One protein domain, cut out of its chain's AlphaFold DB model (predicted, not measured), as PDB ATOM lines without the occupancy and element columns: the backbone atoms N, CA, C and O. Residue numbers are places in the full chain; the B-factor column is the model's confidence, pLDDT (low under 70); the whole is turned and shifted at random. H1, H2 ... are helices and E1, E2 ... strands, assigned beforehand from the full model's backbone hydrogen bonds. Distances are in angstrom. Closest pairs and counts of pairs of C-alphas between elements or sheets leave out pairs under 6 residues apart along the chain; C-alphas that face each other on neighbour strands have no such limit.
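Overview. This is residues 4 to 150 of the 153 residues of an uncharacterized protein of Tenacibaculum sp. SZ-18 (UniProt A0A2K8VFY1). A twisted sheet of six strands has helices H1, H2 and H4 over one face, making two layers, and the long H1 runs far past it, so that residues 4 to 22 stick out as a free arm. The short H3 only grazes the sheet, and residues 65 to 66 pair with E1 at its edge. The printed part has 147 residues, with four named helices followed by six named strands, class mixed; the sheet runs E1 E2 E3 E6 E5 E4, all antiparallel. The whole is loose, with a radius of gyration of the C-alphas of 18.5 A and spans of 69 by 31 by 28 A, the arm making the length; the body without it spans 41 by 30 by 27 A.

Along the chain. Find C-alpha 84 at (225.549, 219.384, 179.879), where E1 begins, residues 84 to 91. E2 is residues 96 to 106, 27.9 A long, and bends by 64 degrees at residue 103. E3 is residues 110 to 117, 21.3 A long; E4 is 129 to 132, E5 135 to 141, and E6 144 to 149, ending at C-alpha 149, (240.318, 219.638, 174.774). H1, residues 4 to 40, runs 54.6 A from C-alpha 4 at (258.808, 231.064, 140.593). H2 is residues 42 to 54, 18.4 A long; H3 is 56 to 59, and H4 is 73 to 81.

Arrangement. E1 E2 E3 and E4 E5 E6 are meanders, each strand the antiparallel neighbour of the one before. E3 E4 E5 E6 form a Greek key, four strands in a row of which E4 E5 E6 are a meander and the first, E3, is the antiparallel neighbour of the fourth, E6. Look for N 88 and O 99 of E1 and E2 at 2.9 A, N 98 and O 116 of E2 and E3 at 2.8 A, N 113 and O 147 of E3 and E6 at 2.8 A, N 138 and O 146 of E5 and E6 at 2.8 A, and N 132 and O 135 of E4 and E5 at 2.8 A. H1 is on the sheet with its residues 27 to 39; its closest C-alphas to E5 are those of Ile 35 and Ile 140, 6.9 A apart. H2, on the same face, has a height over the sheet of 10.2 A and runs slantwise to the strands; its closest C-alphas to E2 are those of Arg 49 and Val 98, 6.9 A apart. H1 and H2 are close but not clearly touching, about perpendicular at 75 degrees, with the C-alphas of Phe 38 and Trp 45 closest at 7.8 A. H4, also on that face, lies over E1 at a height of 10.1 A. H1 is apart from H3 and H4. In H1, H2 and H4 every O i to N i+4 pair is within hydrogen-bond range; H3 is too short for one.

Size, cuts and confidence. The C-alphas of Phe 4 and Gln 56 are the two farthest apart, 69.6 A. The printed part has no cut; the long links are H3 to H4 and E3 to E4. Residues 4 to 22 and 107 to 108 have pLDDT under 70, against a mean of 89.1 for the printed part.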
ATOM      1  N   PHE A   4     260.253 231.278 140.474       59.38
ATOM      2  CA  PHE A   4     258.808 231.064 140.593       59.38
ATOM      3  C   PHE A   4     258.429 229.981 141.620       59.38
ATOM      4  O   PHE A   4     257.494 230.162 142.393       59.38
ATOM      5  N   LYS A   5     259.186 228.875 141.682       53.38
ATOM      6  CA  LYS A   5     258.956 227.802 142.667       53.38
ATOM      7  C   LYS A   5     259.281 228.274 144.088       53.38
ATOM      8  O   LYS A   5     258.595 227.885 145.023       53.38
ATOM      9  N   THR A   6     260.281 229.142 144.239       62.97
ATOM     10  CA  THR A   6     260.660 229.734 145.530       62.97
ATOM     11  C   THR A   6     259.598 230.709 146.051       62.97
ATOM     12  O   THR A   6     259.273 230.665 147.230       62.97
ATOM     13  N   ILE A   7     259.003 231.536 145.181       66.81
ATOM     14  CA  ILE A   7     257.940 232.485 145.566       66.81
ATOM     15  C   ILE A   7     256.664 231.753 146.000       66.81
ATOM     16  O   ILE A   7     256.083 232.105 147.021       66.81
ATOM     17  N   ILE A   8     256.262 230.702 145.276       64.06
ATOM     18  CA  ILE A   8     255.091 229.886 145.638       64.06
ATOM     19  C   ILE A   8     255.307 229.199 146.992       64.06
ATOM     20  O   ILE A   8     254.406 229.199 147.823       64.06
ATOM     21  N   LEU A   9     256.507 228.665 147.250       61.16
ATOM     22  CA  LEU A   9     256.824 228.031 148.531       61.16
ATOM     23  C   LEU A   9     256.728 229.028 149.701       61.16
ATOM     24  O   LEU A   9     256.164 228.695 150.738       61.16
ATOM     25  N   ILE A  10     257.221 230.258 149.517       67.25
ATOM     26  CA  ILE A  10     257.125 231.334 150.519       67.25
ATOM     27  C   ILE A  10     255.661 231.742 150.747       67.25
ATOM     28  O   ILE A  10     255.256 231.947 151.889       67.25
ATOM     29  N   PHE A  11     254.847 231.815 149.690       59.97
ATOM     30  CA  PHE A  11     253.419 232.128 149.804       59.97
ATOM     31  C   PHE A  11     252.633 231.032 150.536       59.97
ATOM     32  O   PHE A  11     251.809 231.333 151.390       59.97
ATOM     33  N   VAL A  12     252.920 229.756 150.259       61.59
ATOM     34  CA  VAL A  12     252.284 228.622 150.950       61.59
ATOM     35  C   VAL A  12     252.703 228.566 152.423       61.59
ATOM     36  O   VAL A  12     251.852 228.356 153.281       61.59
ATOM     37  N   LEU A  13     253.984 228.812 152.728       59.31
ATOM     38  CA  LEU A  13     254.498 228.864 154.103       59.31
ATOM     39  C   LEU A  13     253.930 230.041 154.905       59.31
ATOM     40  O   LEU A  13     253.667 229.907 156.093       59.31
ATOM     41  N   THR A  14     253.732 231.199 154.276       59.91
ATOM     42  CA  THR A  14     253.130 232.354 154.957       59.91
ATOM     43  C   THR A  14     251.634 232.149 155.192       59.91
ATOM     44  O   THR A  14     251.168 232.418 156.295       59.91
ATOM     45  N   PHE A  15     250.889 231.577 154.239       54.19
ATOM     46  CA  PHE A  15     249.465 231.262 154.429       54.19
ATOM     47  C   PHE A  15     249.213 230.222 155.531       54.19
ATOM     48  O   PHE A  15     248.265 230.361 156.304       54.19
ATOM     49  N   SER A  16     250.061 229.195 155.637       53.97
ATOM     50  CA  SER A  16     249.933 228.190 156.699       53.97
ATOM     51  C   SER A  16     250.248 228.759 158.087       53.97
ATOM     52  O   SER A  16     249.581 228.398 159.054       53.97
ATOM     53  N   LEU A  17     251.193 229.700 158.191       48.69
ATOM     54  CA  LEU A  17     251.513 230.389 159.447       48.69
ATOM     55  C   LEU A  17     250.414 231.374 159.894       48.69
ATOM     56  O   LEU A  17     250.136 231.468 161.092       48.69
ATOM     57  N   TYR A  18     249.754 232.064 158.956       54.97
ATOM     58  CA  TYR A  18     248.607 232.928 159.270       54.97
ATOM     59  C   TYR A  18     247.410 232.119 159.793       54.97
ATOM     60  O   TYR A  18     246.867 232.444 160.844       54.97
ATOM     61  N   SER A  19     247.078 231.001 159.139       55.16
ATOM     62  CA  SER A  19     245.951 230.139 159.531       55.16
ATOM     63  C   SER A  19     246.074 229.585 160.963       55.16
ATOM     64  O   SER A  19     245.099 229.557 161.716       55.16
ATOM     65  N   CYS A  20     247.282 229.200 161.393       59.28
ATOM     66  CA  CYS A  20     247.508 228.725 162.763       59.28
ATOM     67  C   CYS A  20     247.358 229.832 163.819       59.28
ATOM     68  O   CYS A  20     246.868 229.570 164.918       59.28
ATOM     69  N   THR A  21     247.771 231.060 163.492       61.50
ATOM     70  CA  THR A  21     247.692 232.204 164.414       61.50
ATOM     71  C   THR A  21     246.241 232.660 164.592       61.50
ATOM     72  O   THR A  21     245.798 232.858 165.724       61.50
ATOM     73  N   ASP A  22     245.471 232.710 163.503       66.38
ATOM     74  CA  ASP A  22     244.053 233.093 163.523       66.38
ATOM     75  C   ASP A  22     243.199 232.115 164.343       66.38
ATOM     76  O   ASP A  22     242.338 232.526 165.121       66.38
ATOM     77  N   ASN A  23     243.468 230.811 164.235       73.81
ATOM     78  CA  ASN A  23     242.723 229.792 164.974       73.81
ATOM     79  C   ASN A  23     242.911 229.906 166.494       73.81
ATOM     80  O   ASN A  23     241.961 229.687 167.249       73.81
ATOM     81  N   LYS A  24     244.116 230.270 166.946       74.38
ATOM     82  CA  LYS A  24     244.429 230.437 168.370       74.38
ATOM     83  C   LYS A  24     243.771 231.679 168.965       74.38
ATOM     84  O   LYS A  24     243.216 231.607 170.060       74.38
ATOM     85  N   GLU A  25     243.792 232.803 168.254       81.12
ATOM     86  CA  GLU A  25     243.117 234.017 168.725       81.12
ATOM     87  C   GLU A  25     241.593 233.848 168.714       81.12
ATOM     88  O   GLU A  25     240.943 234.100 169.729       81.12
ATOM     89  N   LYS A  26     241.032 233.253 167.655       83.50
ATOM     90  CA  LYS A  26     239.603 232.908 167.594       83.50
ATOM     91  C   LYS A  26     239.170 231.992 168.742       83.50
ATOM     92  O   LYS A  26     238.073 232.131 169.283       83.50
ATOM     93  N   ARG A  27     240.034 231.057 169.150       85.06
ATOM     94  CA  ARG A  27     239.786 230.183 170.303       85.06
ATOM     95  C   ARG A  27     239.653 230.972 171.600       85.06
ATOM     96  O   ARG A  27     238.689 230.765 172.338       85.06
ATOM     97  N   LYS A  28     240.581 231.892 171.865       87.75
ATOM     98  CA  LYS A  28     240.530 232.758 173.052       87.75
ATOM     99  C   LYS A  28     239.273 233.621 173.072       87.75
ATOM    100  O   LYS A  28     238.668 233.759 174.132       87.75
ATOM    101  N   GLU A  29     238.862 234.163 171.926       89.31
ATOM    102  CA  GLU A  29     237.632 234.957 171.804       89.31
ATOM    103  C   GLU A  29     236.389 234.147 172.185       89.31
ATOM    104  O   GLU A  29     235.590 234.585 173.013       89.31
ATOM    105  N   ILE A  30     236.254 232.928 171.653       90.00
ATOM    106  CA  ILE A  30     235.120 232.049 171.967       90.00
ATOM    107  C   ILE A  30     235.135 231.639 173.445       90.00
ATOM    108  O   ILE A  30     234.093 231.663 174.103       90.00
ATOM    109  N   VAL A  31     236.300 231.297 174.003       92.12
ATOM    110  CA  VAL A  31     236.409 231.005 175.440       92.12
ATOM    111  C   VAL A  31     236.004 232.231 176.262       92.12
ATOM    112  O   VAL A  31     235.224 232.090 177.202       92.12
ATOM    113  N   ALA A  32     236.452 233.434 175.897       92.94
ATOM    114  CA  ALA A  32     236.068 234.670 176.576       92.94
ATOM    115  C   ALA A  32     234.548 234.914 176.528       92.94
ATOM    116  O   ALA A  32     233.959 235.285 177.547       92.94
ATOM    117  N   GLU A  33     233.892 234.628 175.399       93.31
ATOM    118  CA  GLU A  33     232.430 234.671 175.277       93.31
ATOM    119  C   GLU A  33     231.753 233.692 176.251       93.31
ATOM    120  O   GLU A  33     230.830 234.073 176.978       93.31
ATOM    121  N   LYS A  34     232.233 232.442 176.335       93.94
ATOM    122  CA  LYS A  34     231.684 231.452 177.280       93.94
ATOM    123  C   LYS A  34     231.927 231.848 178.736       93.94
ATOM    124  O   LYS A  34     231.045 231.648 179.572       93.94
ATOM    125  N   ILE A  35     233.068 232.466 179.045       95.00
ATOM    126  CA  ILE A  35     233.349 233.023 180.375       95.00
ATOM    127  C   ILE A  35     232.370 234.152 180.713       95.00
ATOM    128  O   ILE A  35     231.885 234.205 181.848       95.00
ATOM    129  N   ALA A  36     232.050 235.034 179.765       95.00
ATOM    130  CA  ALA A  36     231.067 236.097 179.968       95.00
ATOM    131  C   ALA A  36     229.666 235.515 180.233       95.00
ATOM    132  O   ALA A  36     229.067 235.809 181.267       95.00
ATOM    133  N   GLN A  37     229.209 234.578 179.392       93.50
ATOM    134  CA  GLN A  37     227.925 233.880 179.566       93.50
ATOM    135  C   GLN A  37     227.836 233.129 180.903       93.50
ATOM    136  O   GLN A  37     226.792 233.125 181.561       93.50
ATOM    137  N   PHE A  38     228.931 232.486 181.321       95.31
ATOM    138  CA  PHE A  38     229.035 231.873 182.641       95.31
ATOM    139  C   PHE A  38     228.927 232.921 183.751       95.31
ATOM    140  O   PHE A  38     228.182 232.716 184.711       95.31
ATOM    141  N   SER A  39     229.660 234.031 183.627       94.94
ATOM    142  CA  SER A  39     229.745 235.077 184.650       94.94
ATOM    143  C   SER A  39     228.383 235.701 184.937       94.94
ATOM    144  O   SER A  39     228.027 235.838 186.110       94.94
ATOM    145  N   ASP A  40     227.581 235.951 183.900       96.44
ATOM    146  CA  ASP A  40     226.210 236.468 184.020       96.44
ATOM    147  C   ASP A  40     225.290 235.535 184.823       96.44
ATOM    148  O   ASP A  40     224.354 235.978 185.487       96.44
ATOM    149  N   LYS A  41     225.575 234.227 184.804       96.44
ATOM    150  CA  LYS A  41     224.781 233.181 185.472       96.44
ATOM    151  C   LYS A  41     225.533 232.491 186.607       96.44
ATOM    152  O   LYS A  41     225.148 231.406 187.050       96.44
ATOM    153  N   LYS A  42     226.603 233.101 187.122       96.12
ATOM    154  CA  LYS A  42     227.511 232.468 188.093       96.12
ATOM    155  C   LYS A  42     226.808 232.014 189.372       96.12
ATOM    156  O   LYS A  42     227.144 230.970 189.929       96.12
ATOM    157  N   ALA A  43     225.821 232.776 189.844       97.44
ATOM    158  CA  ALA A  43     225.038 232.406 191.020       97.44
ATOM    159  C   ALA A  43     224.260 231.094 190.808       97.44
ATOM    160  O   ALA A  43     224.240 230.239 191.696       97.44
ATOM    161  N   GLU A  44     223.685 230.895 189.618       97.56
ATOM    162  CA  GLU A  44     223.003 229.648 189.260       97.56
ATOM    163  C   GLU A  44     223.981 228.476 189.218       97.56
ATOM    164  O   GLU A  44     223.713 227.430 189.806       97.56
ATOM    165  N   TRP A  45     225.143 228.661 188.587       97.94
ATOM    166  CA  TRP A  45     226.190 227.638 188.535       97.94
ATOM    167  C   TRP A  45     226.699 227.251 189.923       97.94
ATOM    168  O   TRP A  45     226.878 226.069 190.213       97.94
ATOM    169  N   ASN A  46     226.866 228.222 190.822       98.31
ATOM    170  CA  ASN A  46     227.233 227.953 192.210       98.31
ATOM    171  C   ASN A  46     226.164 227.128 192.940       98.31
ATOM    172  O   ASN A  46     226.509 226.191 193.662       98.31
ATOM    173  N   LYS A  47     224.879 227.446 192.738       98.19
ATOM    174  CA  LYS A  47     223.765 226.688 193.320       98.19
ATOM    175  C   LYS A  47     223.715 225.260 192.775       98.19
ATOM    176  O   LYS A  47     223.564 224.324 193.559       98.19
ATOM    177  N   LEU A  48     223.876 225.093 191.463       98.25
ATOM    178  CA  LEU A  48     223.938 223.790 190.805       98.25
ATOM    179  C   LEU A  48     225.104 222.951 191.341       98.25
ATOM    180  O   LEU A  48     224.894 221.822 191.778       98.25
ATOM    181  N   ARG A  49     226.305 223.531 191.420       98.00
ATOM    182  CA  ARG A  49     227.495 222.885 191.993       98.00
ATOM    183  C   ARG A  49     227.255 222.398 193.417       98.00
ATOM    184  O   ARG A  49     227.598 221.265 193.736       98.00
ATOM    185  N   ASN A  50     226.649 223.224 194.270       97.94
ATOM    186  CA  ASN A  50     226.355 222.832 195.651       97.94
ATOM    187  C   ASN A  50     225.364 221.663 195.711       97.94
ATOM    188  O   ASN A  50     225.545 220.752 196.513       97.94
ATOM    189  N   ARG A  51     224.342 221.664 194.847       97.94
ATOM    190  CA  ARG A  51     223.383 220.554 194.752       97.94
ATOM    191  C   ARG A  51     224.041 219.261 194.286       97.94
ATOM    192  O   ARG A  51     223.772 218.224 194.873       97.94
ATOM    193  N   ILE A  52     224.919 219.328 193.284       98.25
ATOM    194  CA  ILE A  52     225.672 218.167 192.794       98.25
ATOM    195  C   ILE A  52     226.554 217.588 193.903       98.25
ATOM    196  O   ILE A  52     226.501 216.388 194.152       98.25
ATOM    197  N   LEU A  53     227.305 218.429 194.620       97.25
ATOM    198  CA  LEU A  53     228.176 217.970 195.710       97.25
ATOM    199  C   LEU A  53     227.405 217.374 196.895       97.25
ATOM    200  O   LEU A  53     227.951 216.541 197.614       97.25
ATOM    201  N   ALA A  54     226.154 217.782 197.105       96.62
ATOM    202  CA  ALA A  54     225.289 217.244 198.153       96.62
ATOM    203  C   ALA A  54     224.472 216.014 197.707       96.62
ATOM    204  O   ALA A  54     223.812 215.389 198.536       96.62
ATOM    205  N   ASN A  55     224.473 215.667 196.416       97.56
ATOM    206  CA  ASN A  55     223.640 214.593 195.887       97.56
ATOM    207  C   ASN A  55     224.216 213.212 196.252       97.56
ATOM    208  O   ASN A  55     225.380 212.916 195.983       97.56
ATOM    209  N   GLN A  56     223.400 212.346 196.858       96.94
ATOM    210  CA  GLN A  56     223.852 211.035 197.333       96.94
ATOM    211  C   GLN A  56     224.244 210.088 196.188       96.94
ATOM    212  O   GLN A  56     225.251 209.395 196.299       96.94
ATOM    213  N   PHE A  57     223.491 210.070 195.083       97.31
ATOM    214  CA  PHE A  57     223.810 209.225 193.929       97.31
ATOM    215  C   PHE A  57     225.149 209.621 193.301       97.31
ATOM    216  O   PHE A  57     225.966 208.752 192.989       97.31
ATOM    217  N   VAL A  58     225.396 210.928 193.180       97.75
ATOM    218  CA  VAL A  58     226.673 211.473 192.702       97.75
ATOM    219  C   VAL A  58     227.826 211.040 193.606       97.75
ATOM    220  O   VAL A  58     228.829 210.531 193.116       97.75
ATOM    221  N   ASN A  59     227.675 211.181 194.925       97.06
ATOM    222  CA  ASN A  59     228.724 210.803 195.878       97.06
ATOM    223  C   ASN A  59     228.981 209.286 195.937       97.06
ATOM    224  O   ASN A  59     230.086 208.870 196.265       97.06
ATOM    225  N   SER A  60     228.013 208.450 195.559       97.25
ATOM    226  CA  SER A  60     228.225 207.003 195.393       97.25
ATOM    227  C   SER A  60     228.921 206.631 194.073       97.25
ATOM    228  O   SER A  60     229.280 205.471 193.874       97.25
ATOM    229  N   ASN A  61     229.105 207.589 193.159       97.81
ATOM    230  CA  ASN A  61     229.663 207.386 191.819       97.81
ATOM    231  C   ASN A  61     230.800 208.369 191.492       97.81
ATOM    232  O   ASN A  61     230.996 208.734 190.333       97.81
ATOM    233  N   LEU A  62     231.570 208.784 192.503       96.69
ATOM    234  CA  LEU A  62     232.735 209.652 192.309       96.69
ATOM    235  C   LEU A  62     233.715 209.062 191.282       96.69
ATOM    236  O   LEU A  62     233.898 207.847 191.187       96.69
ATOM    237  N   GLY A  63     234.329 209.939 190.490       95.12
ATOM    238  CA  GLY A  63     235.273 209.591 189.425       95.12
ATOM    239  C   GLY A  63     234.644 208.998 188.159       95.12
ATOM    240  O   GLY A  63     235.350 208.828 187.169       95.12
ATOM    241  N   LYS A  64     233.338 208.710 188.152       97.00
ATOM    242  CA  LYS A  64     232.623 208.218 186.967       97.00
ATOM    243  C   LYS A  64     231.936 209.368 186.233       97.00
ATOM    244  O   LYS A  64     231.498 210.332 186.858       97.00
ATOM    245  N   GLY A  65     231.799 209.222 184.916       97.50
ATOM    246  CA  GLY A  65     230.905 210.064 184.127       97.50
ATOM    247  C   GLY A  65     229.451 209.710 184.439       97.50
ATOM    248  O   GLY A  65     229.047 208.561 184.268       97.50
ATOM    249  N   ILE A  66     228.688 210.687 184.922       98.38
ATOM    250  CA  ILE A  66     227.278 210.555 185.294       98.38
ATOM    251  C   ILE A  66     226.442 211.330 184.282       98.38
ATOM    252  O   ILE A  66     226.611 212.546 184.131       98.38
ATOM    253  N   TYR A  67     225.530 210.645 183.599       98.00
ATOM    254  CA  TYR A  67     224.674 211.278 182.609       98.00
ATOM    255  C   TYR A  67     223.462 211.923 183.287       98.00
ATOM    256  O   TYR A  67     222.983 211.429 184.310       98.00
ATOM    257  N   PRO A  68     222.895 213.005 182.720       98.06
ATOM    258  CA  PRO A  68     221.673 213.597 183.246       98.06
ATOM    259  C   PRO A  68     220.523 212.593 183.399       98.06
ATOM    260  O   PRO A  68     219.709 212.755 184.302       98.06
ATOM    261  N   SER A  69     220.446 211.558 182.558       97.31
ATOM    262  CA  SER A  69     219.432 210.495 182.645       97.31
ATOM    263  C   SER A  69     219.498 209.665 183.926       97.31
ATOM    264  O   SER A  69     218.495 209.067 184.301       97.31
ATOM    265  N   ASP A  70     220.654 209.635 184.589       96.81
ATOM    266  CA  ASP A  70     220.891 208.815 185.780       96.81
ATOM    267  C   ASP A  70     220.502 209.550 187.073       96.81
ATOM    268  O   ASP A  70     220.478 208.967 188.156       96.81
ATOM    269  N   LEU A  71     220.219 210.851 186.969       97.44
ATOM    270  CA  LEU A  71     219.951 211.747 188.089       97.44
ATOM    271  C   LEU A  71     218.452 211.967 188.282       97.44
ATOM    272  O   LEU A  71     217.637 211.780 187.379       97.44
ATOM    273  N   GLU A  72     218.074 212.447 189.465       96.62
ATOM    274  CA  GLU A  72     216.697 212.832 189.731       96.62
ATOM    275  C   GLU A  72     216.213 213.915 188.756       96.62
ATOM    276  O   GLU A  72     216.963 214.812 188.351       96.62
ATOM    277  N   GLN A  73     214.916 213.876 188.435       96.88
ATOM    278  CA  GLN A  73     214.301 214.686 187.379       96.88
ATOM    279  C   GLN A  73     214.675 216.174 187.440       96.88
ATOM    280  O   GLN A  73     214.908 216.798 186.404       96.88
ATOM    281  N   SER A  74     214.732 216.758 188.642       97.00
ATOM    282  CA  SER A  74     215.026 218.186 188.812       97.00
ATOM    283  C   SER A  74     216.453 218.555 188.396       97.00
ATOM    284  O   SER A  74     216.652 219.574 187.738       97.00
ATOM    285  N   LEU A  75     217.442 217.734 188.760       97.56
ATOM    286  CA  LEU A  75     218.847 217.955 188.432       97.56
ATOM    287  C   LEU A  75     219.120 217.579 186.975       97.56
ATOM    288  O   LEU A  75     219.746 218.354 186.256       97.56
ATOM    289  N   SER A  76     218.549 216.460 186.525       98.00
ATOM    290  CA  SER A  76     218.550 216.028 185.126       98.00
ATOM    291  C   SER A  76     218.072 217.139 184.183       98.00
ATOM    292  O   SER A  76     218.797 217.570 183.286       98.00
ATOM    293  N   THR A  77     216.883 217.689 184.452       98.00
ATOM    294  CA  THR A  77     216.273 218.746 183.630       98.00
ATOM    295  C   THR A  77     217.140 220.002 183.583       98.00
ATOM    296  O   THR A  77     217.262 220.631 182.533       98.00
ATOM    297  N   GLU A  78     217.731 220.399 184.710       97.56
ATOM    298  CA  GLU A  78     218.579 221.588 184.766       97.56
ATOM    299  C   GLU A  78     219.884 221.407 183.985       97.56
ATOM    300  O   GLU A  78     220.266 222.304 183.233       97.56
ATOM    301  N   LEU A  79     220.531 220.244 184.109       97.50
ATOM    302  CA  LEU A  79     221.746 219.914 183.360       97.50
ATOM    303  C   LEU A  79     221.485 219.883 181.851       97.50
ATOM    304  O   LEU A  79     222.223 220.515 181.094       97.50
ATOM    305  N   ILE A  80     220.392 219.244 181.420       97.06
ATOM    306  CA  ILE A  80     219.985 219.194 180.007       97.06
ATOM    307  C   ILE A  80     219.721 220.605 179.469       97.06
ATOM    308  O   ILE A  80     220.235 220.967 178.414       97.06
ATOM    309  N   LYS A  81     218.984 221.445 180.211       95.88
ATOM    310  CA  LYS A  81     218.722 222.844 179.815       95.88
ATOM    311  C   LYS A  81     219.995 223.681 179.688       95.88
ATOM    312  O   LYS A  81     220.021 224.618 178.898       95.88
ATOM    313  N   LYS A  82     221.034 223.366 180.466       94.69
ATOM    314  CA  LYS A  82     222.352 224.015 180.390       94.69
ATOM    315  C   LYS A  82     223.273 223.384 179.333       94.69
ATOM    316  O   LYS A  82     224.401 223.842 179.185       94.69
ATOM    317  N   GLY A  83     222.802 222.381 178.588       95.19
ATOM    318  CA  GLY A  83     223.569 221.712 177.537       95.19
ATOM    319  C   GLY A  83     224.698 220.832 178.074       95.19
ATOM    320  O   GLY A  83     225.719 220.686 177.406       95.19
ATOM    321  N   ILE A  84     224.556 220.283 179.284       96.81
ATOM    322  CA  ILE A  84     225.549 219.384 179.879       96.81
ATOM    323  C   ILE A  84     225.295 217.948 179.421       96.81
ATOM    324  O   ILE A  84     224.189 217.431 179.574       96.81
ATOM    325  N   LYS A  85     226.334 217.309 178.870       96.12
ATOM    326  CA  LYS A  85     226.299 215.927 178.371       96.12
ATOM    327  C   LYS A  85     226.462 214.916 179.503       96.12
ATOM    328  O   LYS A  85     225.705 213.956 179.571       96.12
ATOM    329  N   PHE A  86     227.424 215.149 180.387       97.19
ATOM    330  CA  PHE A  86     227.639 214.385 181.615       97.19
ATOM    331  C   PHE A  86     228.419 215.233 182.622       97.19
ATOM    332  O   PHE A  86     228.967 216.286 182.279       97.19
ATOM    333  N   ILE A  87     228.456 214.781 183.871       98.44
ATOM    334  CA  ILE A  87     229.289 215.366 184.923       98.44
ATOM    335  C   ILE A  87     230.250 214.324 185.483       98.44
ATOM    336  O   ILE A  87     229.910 213.145 185.556       98.44
ATOM    337  N   THR A  88     231.412 214.771 185.940       98.25
ATOM    338  CA  THR A  88     232.343 213.952 186.726       98.25
ATOM    339  C   THR A  88     232.643 214.677 188.027       98.25
ATOM    340  O   THR A  88     232.909 215.883 188.032       98.25
ATOM    341  N   VAL A  89     232.595 213.954 189.147       98.19
ATOM    342  CA  VAL A  89     232.760 214.543 190.482       98.19
ATOM    343  C   VAL A  89     233.858 213.838 191.264       98.19
ATOM    344  O   VAL A  89     233.913 212.614 191.316       98.19
ATOM    345  N   CYS A  90     234.713 214.630 191.899       97.06
ATOM    346  CA  CYS A  90     235.636 214.222 192.953       97.06
ATOM    347  C   CYS A  90     235.284 215.053 194.193       97.06
ATOM    348  O   CYS A  90     235.009 216.250 194.079       97.06
ATOM    349  N   ASN A  91     235.200 214.422 195.361       95.19
ATOM    350  CA  ASN A  91     234.743 215.076 196.588       95.19
ATOM    351  C   ASN A  91     235.554 214.597 197.794       95.19
ATOM    352  O   ASN A  91     234.998 214.161 198.801       95.19
ATOM    353  N   ASP A  92     236.873 214.673 197.665       91.94
ATOM    354  CA  ASP A  92     237.795 214.374 198.750       91.94
ATOM    355  C   ASP A  92     237.891 215.567 199.715       91.94
ATOM    356  O   ASP A  92     237.456 216.687 199.410       91.94
ATOM    357  N   SER A  93     238.438 215.342 200.915       89.06
ATOM    358  CA  SER A  93     238.567 216.395 201.935       89.06
ATOM    359  C   SER A  93     239.385 217.586 201.436       89.06
ATOM    360  O   SER A  93     239.020 218.734 201.694       89.06
ATOM    361  N   ASP A  94     240.439 217.294 200.676       89.94
ATOM    362  CA  ASP A  94     241.458 218.266 200.277       89.94
ATOM    363  C   ASP A  94     241.255 218.742 198.829       89.94
ATOM    364  O   ASP A  94     241.721 219.810 198.432       89.94
ATOM    365  N   CYS A  95     240.516 217.969 198.033       93.00
ATOM    366  CA  CYS A  95     240.292 218.210 196.615       93.00
ATOM    367  C   CYS A  95     238.845 217.886 196.255       93.00
ATOM    368  O   CYS A  95     238.395 216.744 196.306       93.00
ATOM    369  N   LYS A  96     238.108 218.921 195.857       97.12
ATOM    370  CA  LYS A  96     236.758 218.789 195.318       97.12
ATOM    371  C   LYS A  96     236.755 219.311 193.903       97.12
ATOM    372  O   LYS A  96     237.242 220.413 193.658       97.12
ATOM    373  N   LYS A  97     236.164 218.552 192.991       98.19
ATOM    374  CA  LYS A  97     236.021 218.908 191.585       98.19
ATOM    375  C   LYS A  97     234.630 218.535 191.097       98.19
ATOM    376  O   LYS A  97     234.174 217.421 191.328       98.19
ATOM    377  N   VAL A  98     233.982 219.454 190.391       98.38
ATOM    378  CA  VAL A  98     232.818 219.168 189.548       98.38
ATOM    379  C   VAL A  98     233.165 219.619 188.144       98.38
ATOM    380  O   VAL A  98     233.328 220.811 187.888       98.38
ATOM    381  N   GLU A  99     233.301 218.650 187.257       98.19
ATOM    382  CA  GLU A  99     233.584 218.852 185.845       98.19
ATOM    383  C   GLU A  99     232.293 218.642 185.062       98.19
ATOM    384  O   GLU A  99     231.617 217.624 185.219       98.19
ATOM    385  N   TYR A 100     231.931 219.635 184.259       97.94
ATOM    386  CA  TYR A 100     230.743 219.631 183.425       97.94
ATOM    387  C   TYR A 100     231.185 219.472 181.976       97.94
ATOM    388  O   TYR A 100     231.687 220.426 181.373       97.94
ATOM    389  N   ALA A 101     230.962 218.286 181.412       95.31
ATOM    390  CA  ALA A 101     231.194 218.061 179.997       95.31
ATOM    391  C   ALA A 101     230.104 218.768 179.196       95.31
ATOM    392  O   ALA A 101     228.934 218.368 179.214       95.31
ATOM    393  N   THR A 102     230.465 219.870 178.543       93.31
ATOM    394  CA  THR A 102     229.481 220.720 177.874       93.31
ATOM    395  C   THR A 102     229.225 220.263 176.438       93.31
ATOM    396  O   THR A 102     230.013 219.557 175.807       93.31
ATOM    397  N   GLY A 103     228.084 220.674 175.895       85.94
ATOM    398  CA  GLY A 103     227.814 220.637 174.462       85.94
ATOM    399  C   GLY A 103     228.444 221.791 173.686       85.94
ATOM    400  O   GLY A 103     228.134 221.938 172.508       85.94
ATOM    401  N   TRP A 104     229.279 222.624 174.316       85.62
ATOM    402  CA  TRP A 104     229.988 223.706 173.644       85.62
ATOM    403  C   TRP A 104     231.164 223.091 172.885       85.62
ATOM    404  O   TRP A 104     232.266 222.952 173.410       85.62
ATOM    405  N   THR A 105     230.894 222.642 171.666       79.44
ATOM    406  CA  THR A 105     231.912 222.176 170.727       79.44
ATOM    407  C   THR A 105     231.949 223.168 169.578       79.44
ATOM    408  O   THR A 105     230.928 223.392 168.934       79.44
ATOM    409  N   GLU A 106     233.108 223.770 169.336       72.31
ATOM    410  CA  GLU A 106     233.292 224.784 168.293       72.31
ATOM    411  C   GLU A 106     234.527 224.428 167.468       72.31
ATOM    412  O   GLU A 106     235.549 224.029 168.023       72.31
ATOM    413  N   TYR A 107     234.468 224.573 166.143       62.62
ATOM    414  CA  TYR A 107     235.657 224.478 165.291       62.62
ATOM    415  C   TYR A 107     236.366 225.844 165.258       62.62
ATOM    416  O   TYR A 107     235.698 226.854 165.009       62.62
ATOM    417  N   PRO A 108     237.694 225.936 165.457       68.00
ATOM    418  CA  PRO A 108     238.702 224.871 165.572       68.00
ATOM    419  C   PRO A 108     239.144 224.622 167.034       68.00
ATOM    420  O   PRO A 108     240.336 224.522 167.333       68.00
ATOM    421  N   ILE A 109     238.213 224.620 167.983       73.06
ATOM    422  CA  ILE A 109     238.502 224.605 169.424       73.06
ATOM    423  C   ILE A 109     238.479 223.199 170.013       73.06
ATOM    424  O   ILE A 109     239.375 222.864 170.781       73.06
ATOM    425  N   GLY A 110     237.487 222.388 169.649       81.12
ATOM    426  CA  GLY A 110     237.254 221.084 170.269       81.12
ATOM    427  C   GLY A 110     236.220 221.168 171.393       81.12
ATOM    428  O   GLY A 110     235.269 221.950 171.309       81.12
ATOM    429  N   THR A 111     236.361 220.333 172.422       88.19
ATOM    430  CA  THR A 111     235.381 220.214 173.513       88.19
ATOM    431  C   THR A 111     235.737 221.138 174.668       88.19
ATOM    432  O   THR A 111     236.847 221.088 175.191       88.19
ATOM    433  N   LEU A 112     234.781 221.959 175.106       92.44
ATOM    434  CA  LEU A 112     234.939 222.787 176.298       92.44
ATOM    435  C   LEU A 112     234.295 222.105 177.506       92.44
ATOM    436  O   LEU A 112     233.124 221.717 177.477       92.44
ATOM    437  N   ASN A 113     235.028 222.046 178.607       95.12
ATOM    438  CA  ASN A 113     234.531 221.612 179.903       95.12
ATOM    439  C   ASN A 113     234.538 222.806 180.852       95.12
ATOM    440  O   ASN A 113     235.563 223.464 181.032       95.12
ATOM    441  N   LEU A 114     233.397 223.086 181.476       97.69
ATOM    442  CA  LEU A 114     233.352 224.011 182.603       97.69
ATOM    443  C   LEU A 114     233.711 223.214 183.854       97.69
ATOM    444  O   LEU A 114     233.119 222.166 184.095       97.69
ATOM    445  N   THR A 115     234.623 223.712 184.677       98.19
ATOM    446  CA  THR A 115     235.061 222.986 185.871       98.19
ATOM    447  C   THR A 115     235.082 223.909 187.072       98.19
ATOM    448  O   THR A 115     235.634 225.007 187.030       98.19
ATOM    449  N   TRP A 116     234.500 223.436 188.170       98.38
ATOM    450  CA  TRP A 116     234.732 223.990 189.495       98.38
ATOM    451  C   TRP A 116     235.694 223.075 190.249       98.38
ATOM    452  O   TRP A 116     235.435 221.875 190.326       98.38
ATOM    453  N   THR A 117     236.783 223.600 190.808       98.12
ATOM    454  CA  THR A 117     237.790 222.789 191.507       98.12
ATOM    455  C   THR A 117     238.480 223.533 192.648       98.12
ATOM    456  O   THR A 117     238.817 224.706 192.520       98.12
ATOM    457  N   THR A 118     238.727 222.848 193.765       97.12
ATOM    458  CA  THR A 118     239.619 223.322 194.841       97.12
ATOM    459  C   THR A 118     241.031 222.747 194.733       97.12
ATOM    460  O   THR A 118     241.891 223.122 195.522       97.12
ATOM    461  N   CYS A 119     241.263 221.827 193.795       94.44
ATOM    462  CA  CYS A 119     242.461 220.988 193.761       94.44
ATOM    463  C   CYS A 119     243.701 221.720 193.232       94.44
ATOM    464  O   CYS A 119     244.817 221.372 193.598       94.44
ATOM    465  N   ASP A 120     243.508 222.733 192.386       91.12
ATOM    466  CA  ASP A 120     244.583 223.602 191.904       91.12
ATOM    467  C   ASP A 120     244.092 225.059 191.879       91.12
ATOM    468  O   ASP A 120     243.557 225.529 190.869       91.12
ATOM    469  N   PRO A 121     244.218 225.783 193.006       92.56
ATOM    470  CA  PRO A 121     243.742 227.157 193.106       92.56
ATOM    471  C   PRO A 121     244.377 228.088 192.069       92.56
ATOM    472  O   PRO A 121     243.681 228.957 191.543       92.56
ATOM    473  N   LYS A 122     245.655 227.869 191.725       96.12
ATOM    474  CA  LYS A 122     246.405 228.719 190.793       96.12
ATOM    475  C   LYS A 122     245.788 228.686 189.398       96.12
ATOM    476  O   LYS A 122     245.595 229.734 188.790       96.12
ATOM    477  N   GLN A 123     245.411 227.502 188.914       96.31
ATOM    478  CA  GLN A 123     244.764 227.368 187.602       96.31
ATOM    479  C   GLN A 123     243.388 228.040 187.527       96.31
ATOM    480  O   GLN A 123     242.899 228.355 186.444       96.31
ATOM    481  N   THR A 124     242.753 228.270 188.675       96.88
ATOM    482  CA  THR A 124     241.443 228.919 188.738       96.88
ATOM    483  C   THR A 124     241.537 230.436 188.836       96.88
ATOM    484  O   THR A 124     240.496 231.086 188.796       96.88
ATOM    485  N   GLU A 125     242.727 231.027 188.980       97.44
ATOM    486  CA  GLU A 125     242.889 232.478 189.096       97.44
ATOM    487  C   GLU A 125     242.372 233.197 187.845       97.44
ATOM    488  O   GLU A 125     242.581 232.762 186.714       97.44
ATOM    489  N   LYS A 126     241.669 234.319 188.031       95.81
ATOM    490  CA  LYS A 126     241.107 235.064 186.901       95.81
ATOM    491  C   LYS A 126     242.235 235.554 185.991       95.81
ATOM    492  O   LYS A 126     243.094 236.309 186.437       95.81
ATOM    493  N   GLY A 127     242.175 235.185 184.713       90.94
ATOM    494  CA  GLY A 127     243.193 235.547 183.722       90.94
ATOM    495  C   GLY A 127     244.365 234.568 183.646       90.94
ATOM    496  O   GLY A 127     245.236 234.750 182.799       90.94
ATOM    497  N   PHE A 128     244.377 233.517 184.472       95.19
ATOM    498  CA  PHE A 128     245.278 232.392 184.272       95.19
ATOM    499  C   PHE A 128     244.991 231.737 182.916       95.19
ATOM    500  O   PHE A 128     243.835 231.497 182.562       95.19
ATOM    501  N   SER A 129     246.045 231.434 182.166       92.88
ATOM    502  CA  SER A 129     245.959 230.652 180.940       92.88
ATOM    503  C   SER A 129     247.209 229.796 180.794       92.88
ATOM    504  O   SER A 129     248.321 230.274 181.025       92.88
ATOM    505  N   THR A 130     247.025 228.533 180.429       92.75
ATOM    506  CA  THR A 130     248.124 227.628 180.088       92.75
ATOM    507  C   THR A 130     247.704 226.693 178.966       92.75
ATOM    508  O   THR A 130     246.522 226.387 178.811       92.75
ATOM    509  N   GLU A 131     248.691 226.221 178.218       87.50
ATOM    510  CA  GLU A 131     248.543 225.310 177.089       87.50
ATOM    511  C   GLU A 131     249.520 224.149 177.286       87.50
ATOM    512  O   GLU A 131     250.727 224.354 177.437       87.50
ATOM    513  N   TYR A 132     248.989 222.931 177.323       83.12
ATOM    514  CA  TYR A 132     249.736 221.691 177.486       83.12
ATOM    515  C   TYR A 132     249.260 220.671 176.448       83.12
ATOM    516  O   TYR A 132     248.303 219.928 176.667       83.12
ATOM    517  N   GLY A 133     249.949 220.627 175.305       83.75
ATOM    518  CA  GLY A 133     249.565 219.760 174.190       83.75
ATOM    519  C   GLY A 133     248.204 220.169 173.631       83.75
ATOM    520  O   GLY A 133     248.029 221.316 173.235       83.75
ATOM    521  N   PHE A 134     247.247 219.243 173.629       84.88
ATOM    522  CA  PHE A 134     245.878 219.490 173.163       84.88
ATOM    523  C   PHE A 134     244.956 220.090 174.231       84.88
ATOM    524  O   PHE A 134     243.799 220.389 173.934       84.88
ATOM    525  N   ILE A 135     245.455 220.266 175.458       89.62
ATOM    526  CA  ILE A 135     244.682 220.792 176.578       89.62
ATOM    527  C   ILE A 135     245.058 222.244 176.850       89.62
ATOM    528  O   ILE A 135     246.221 222.561 177.099       89.62
ATOM    529  N   GLU A 136     244.061 223.119 176.904       92.50
ATOM    530  CA  GLU A 136     244.219 224.484 177.403       92.50
ATOM    531  C   GLU A 136     243.339 224.717 178.624       92.50
ATOM    532  O   GLU A 136     242.213 224.230 178.701       92.50
ATOM    533  N   VAL A 137     243.841 225.490 179.584       95.31
ATOM    534  CA  VAL A 137     243.105 225.844 180.802       95.31
ATOM    535  C   VAL A 137     242.994 227.353 180.902       95.31
ATOM    536  O   VAL A 137     243.992 228.057 180.770       95.31
ATOM    537  N   PHE A 138     241.786 227.836 181.177       96.25
ATOM    538  CA  PHE A 138     241.461 229.252 181.321       96.25
ATOM    539  C   PHE A 138     240.801 229.506 182.676       96.25
ATOM    540  O   PHE A 138     239.682 229.054 182.931       96.25
ATOM    541  N   GLY A 139     241.484 230.245 183.546       97.56
ATOM    542  CA  GLY A 139     241.012 230.563 184.888       97.56
ATOM    543  C   GLY A 139     239.994 231.706 184.896       97.56
ATOM    544  O   GLY A 139     240.232 232.798 184.371       97.56
ATOM    545  N   ILE A 140     238.843 231.460 185.526       97.44
ATOM    546  CA  ILE A 140     237.722 232.411 185.615       97.44
ATOM    547  C   ILE A 140     237.725 233.159 186.962       97.44
ATOM    548  O   ILE A 140     237.186 234.263 187.089       97.44
ATOM    549  N   GLY A 141     238.345 232.577 187.986       96.00
ATOM    550  CA  GLY A 141     238.320 233.039 189.369       96.00
ATOM    551  C   GLY A 141     237.273 232.310 190.209       96.00
ATOM    552  O   GLY A 141     236.244 231.847 189.716       96.00
ATOM    553  N   ASN A 142     237.467 232.323 191.530       95.94
ATOM    554  CA  ASN A 142     236.568 231.686 192.506       95.94
ATOM    555  C   ASN A 142     236.402 230.182 192.257       95.94
ATOM    556  O   ASN A 142     235.275 229.679 192.257       95.94
ATOM    557  N   ASN A 143     237.522 229.492 192.039       97.62
ATOM    558  CA  ASN A 143     237.587 228.050 191.818       97.62
ATOM    559  C   ASN A 143     236.954 227.574 190.502       97.62
ATOM    560  O   ASN A 143     236.759 226.378 190.328       97.62
ATOM    561  N   TRP A 144     236.618 228.480 189.580       98.25
ATOM    562  CA  TRP A 144     236.091 228.132 188.261       98.25
ATOM    563  C   TRP A 144     237.164 228.277 187.184       98.25
ATOM    564  O   TRP A 144     237.947 229.231 187.196       98.25
ATOM    565  N   LEU A 145     237.154 227.351 186.233       97.88
ATOM    566  CA  LEU A 145     237.982 227.373 185.033       97.88
ATOM    567  C   LEU A 145     237.239 226.725 183.858       97.88
ATOM    568  O   LEU A 145     236.262 225.995 184.055       97.88
ATOM    569  N   ILE A 146     237.701 226.994 182.642       96.31
ATOM    570  CA  ILE A 146     237.338 226.238 181.440       96.31
ATOM    571  C   ILE A 146     238.555 225.420 181.023       96.31
ATOM    572  O   ILE A 146     239.658 225.958 180.946       96.31
ATOM    573  N   VAL A 147     238.342 224.136 180.745       94.81
ATOM    574  CA  VAL A 147     239.320 223.278 180.072       94.81
ATOM    575  C   VAL A 147     238.872 223.102 178.630       94.81
ATOM    576  O   VAL A 147     237.724 222.736 178.383       94.81
ATOM    577  N   VAL A 148     239.763 223.363 177.689       91.75
ATOM    578  CA  VAL A 148     239.580 223.059 176.272       91.75
ATOM    579  C   VAL A 148     240.356 221.791 175.969       91.75
ATOM    580  O   VAL A 148     241.540 221.721 176.283       91.75
ATOM    581  N   ASP A 149     239.694 220.824 175.348       88.06
ATOM    582  CA  ASP A 149     240.318 219.638 174.774       88.06
ATOM    583  C   ASP A 149     240.192 219.676 173.248       88.06
ATOM    584  O   ASP A 149     239.097 219.549 172.688       88.06
ATOM    585  N   SER A 150     241.330 219.899 172.593       83.44
ATOM    586  CA  SER A 150     241.457 220.055 171.144       83.44
ATOM    587  C   SER A 150     241.914 218.786 170.417       83.44
ATOM    588  O   SER A 150     242.070 218.829 169.199       83.44
TER     589      SER A 150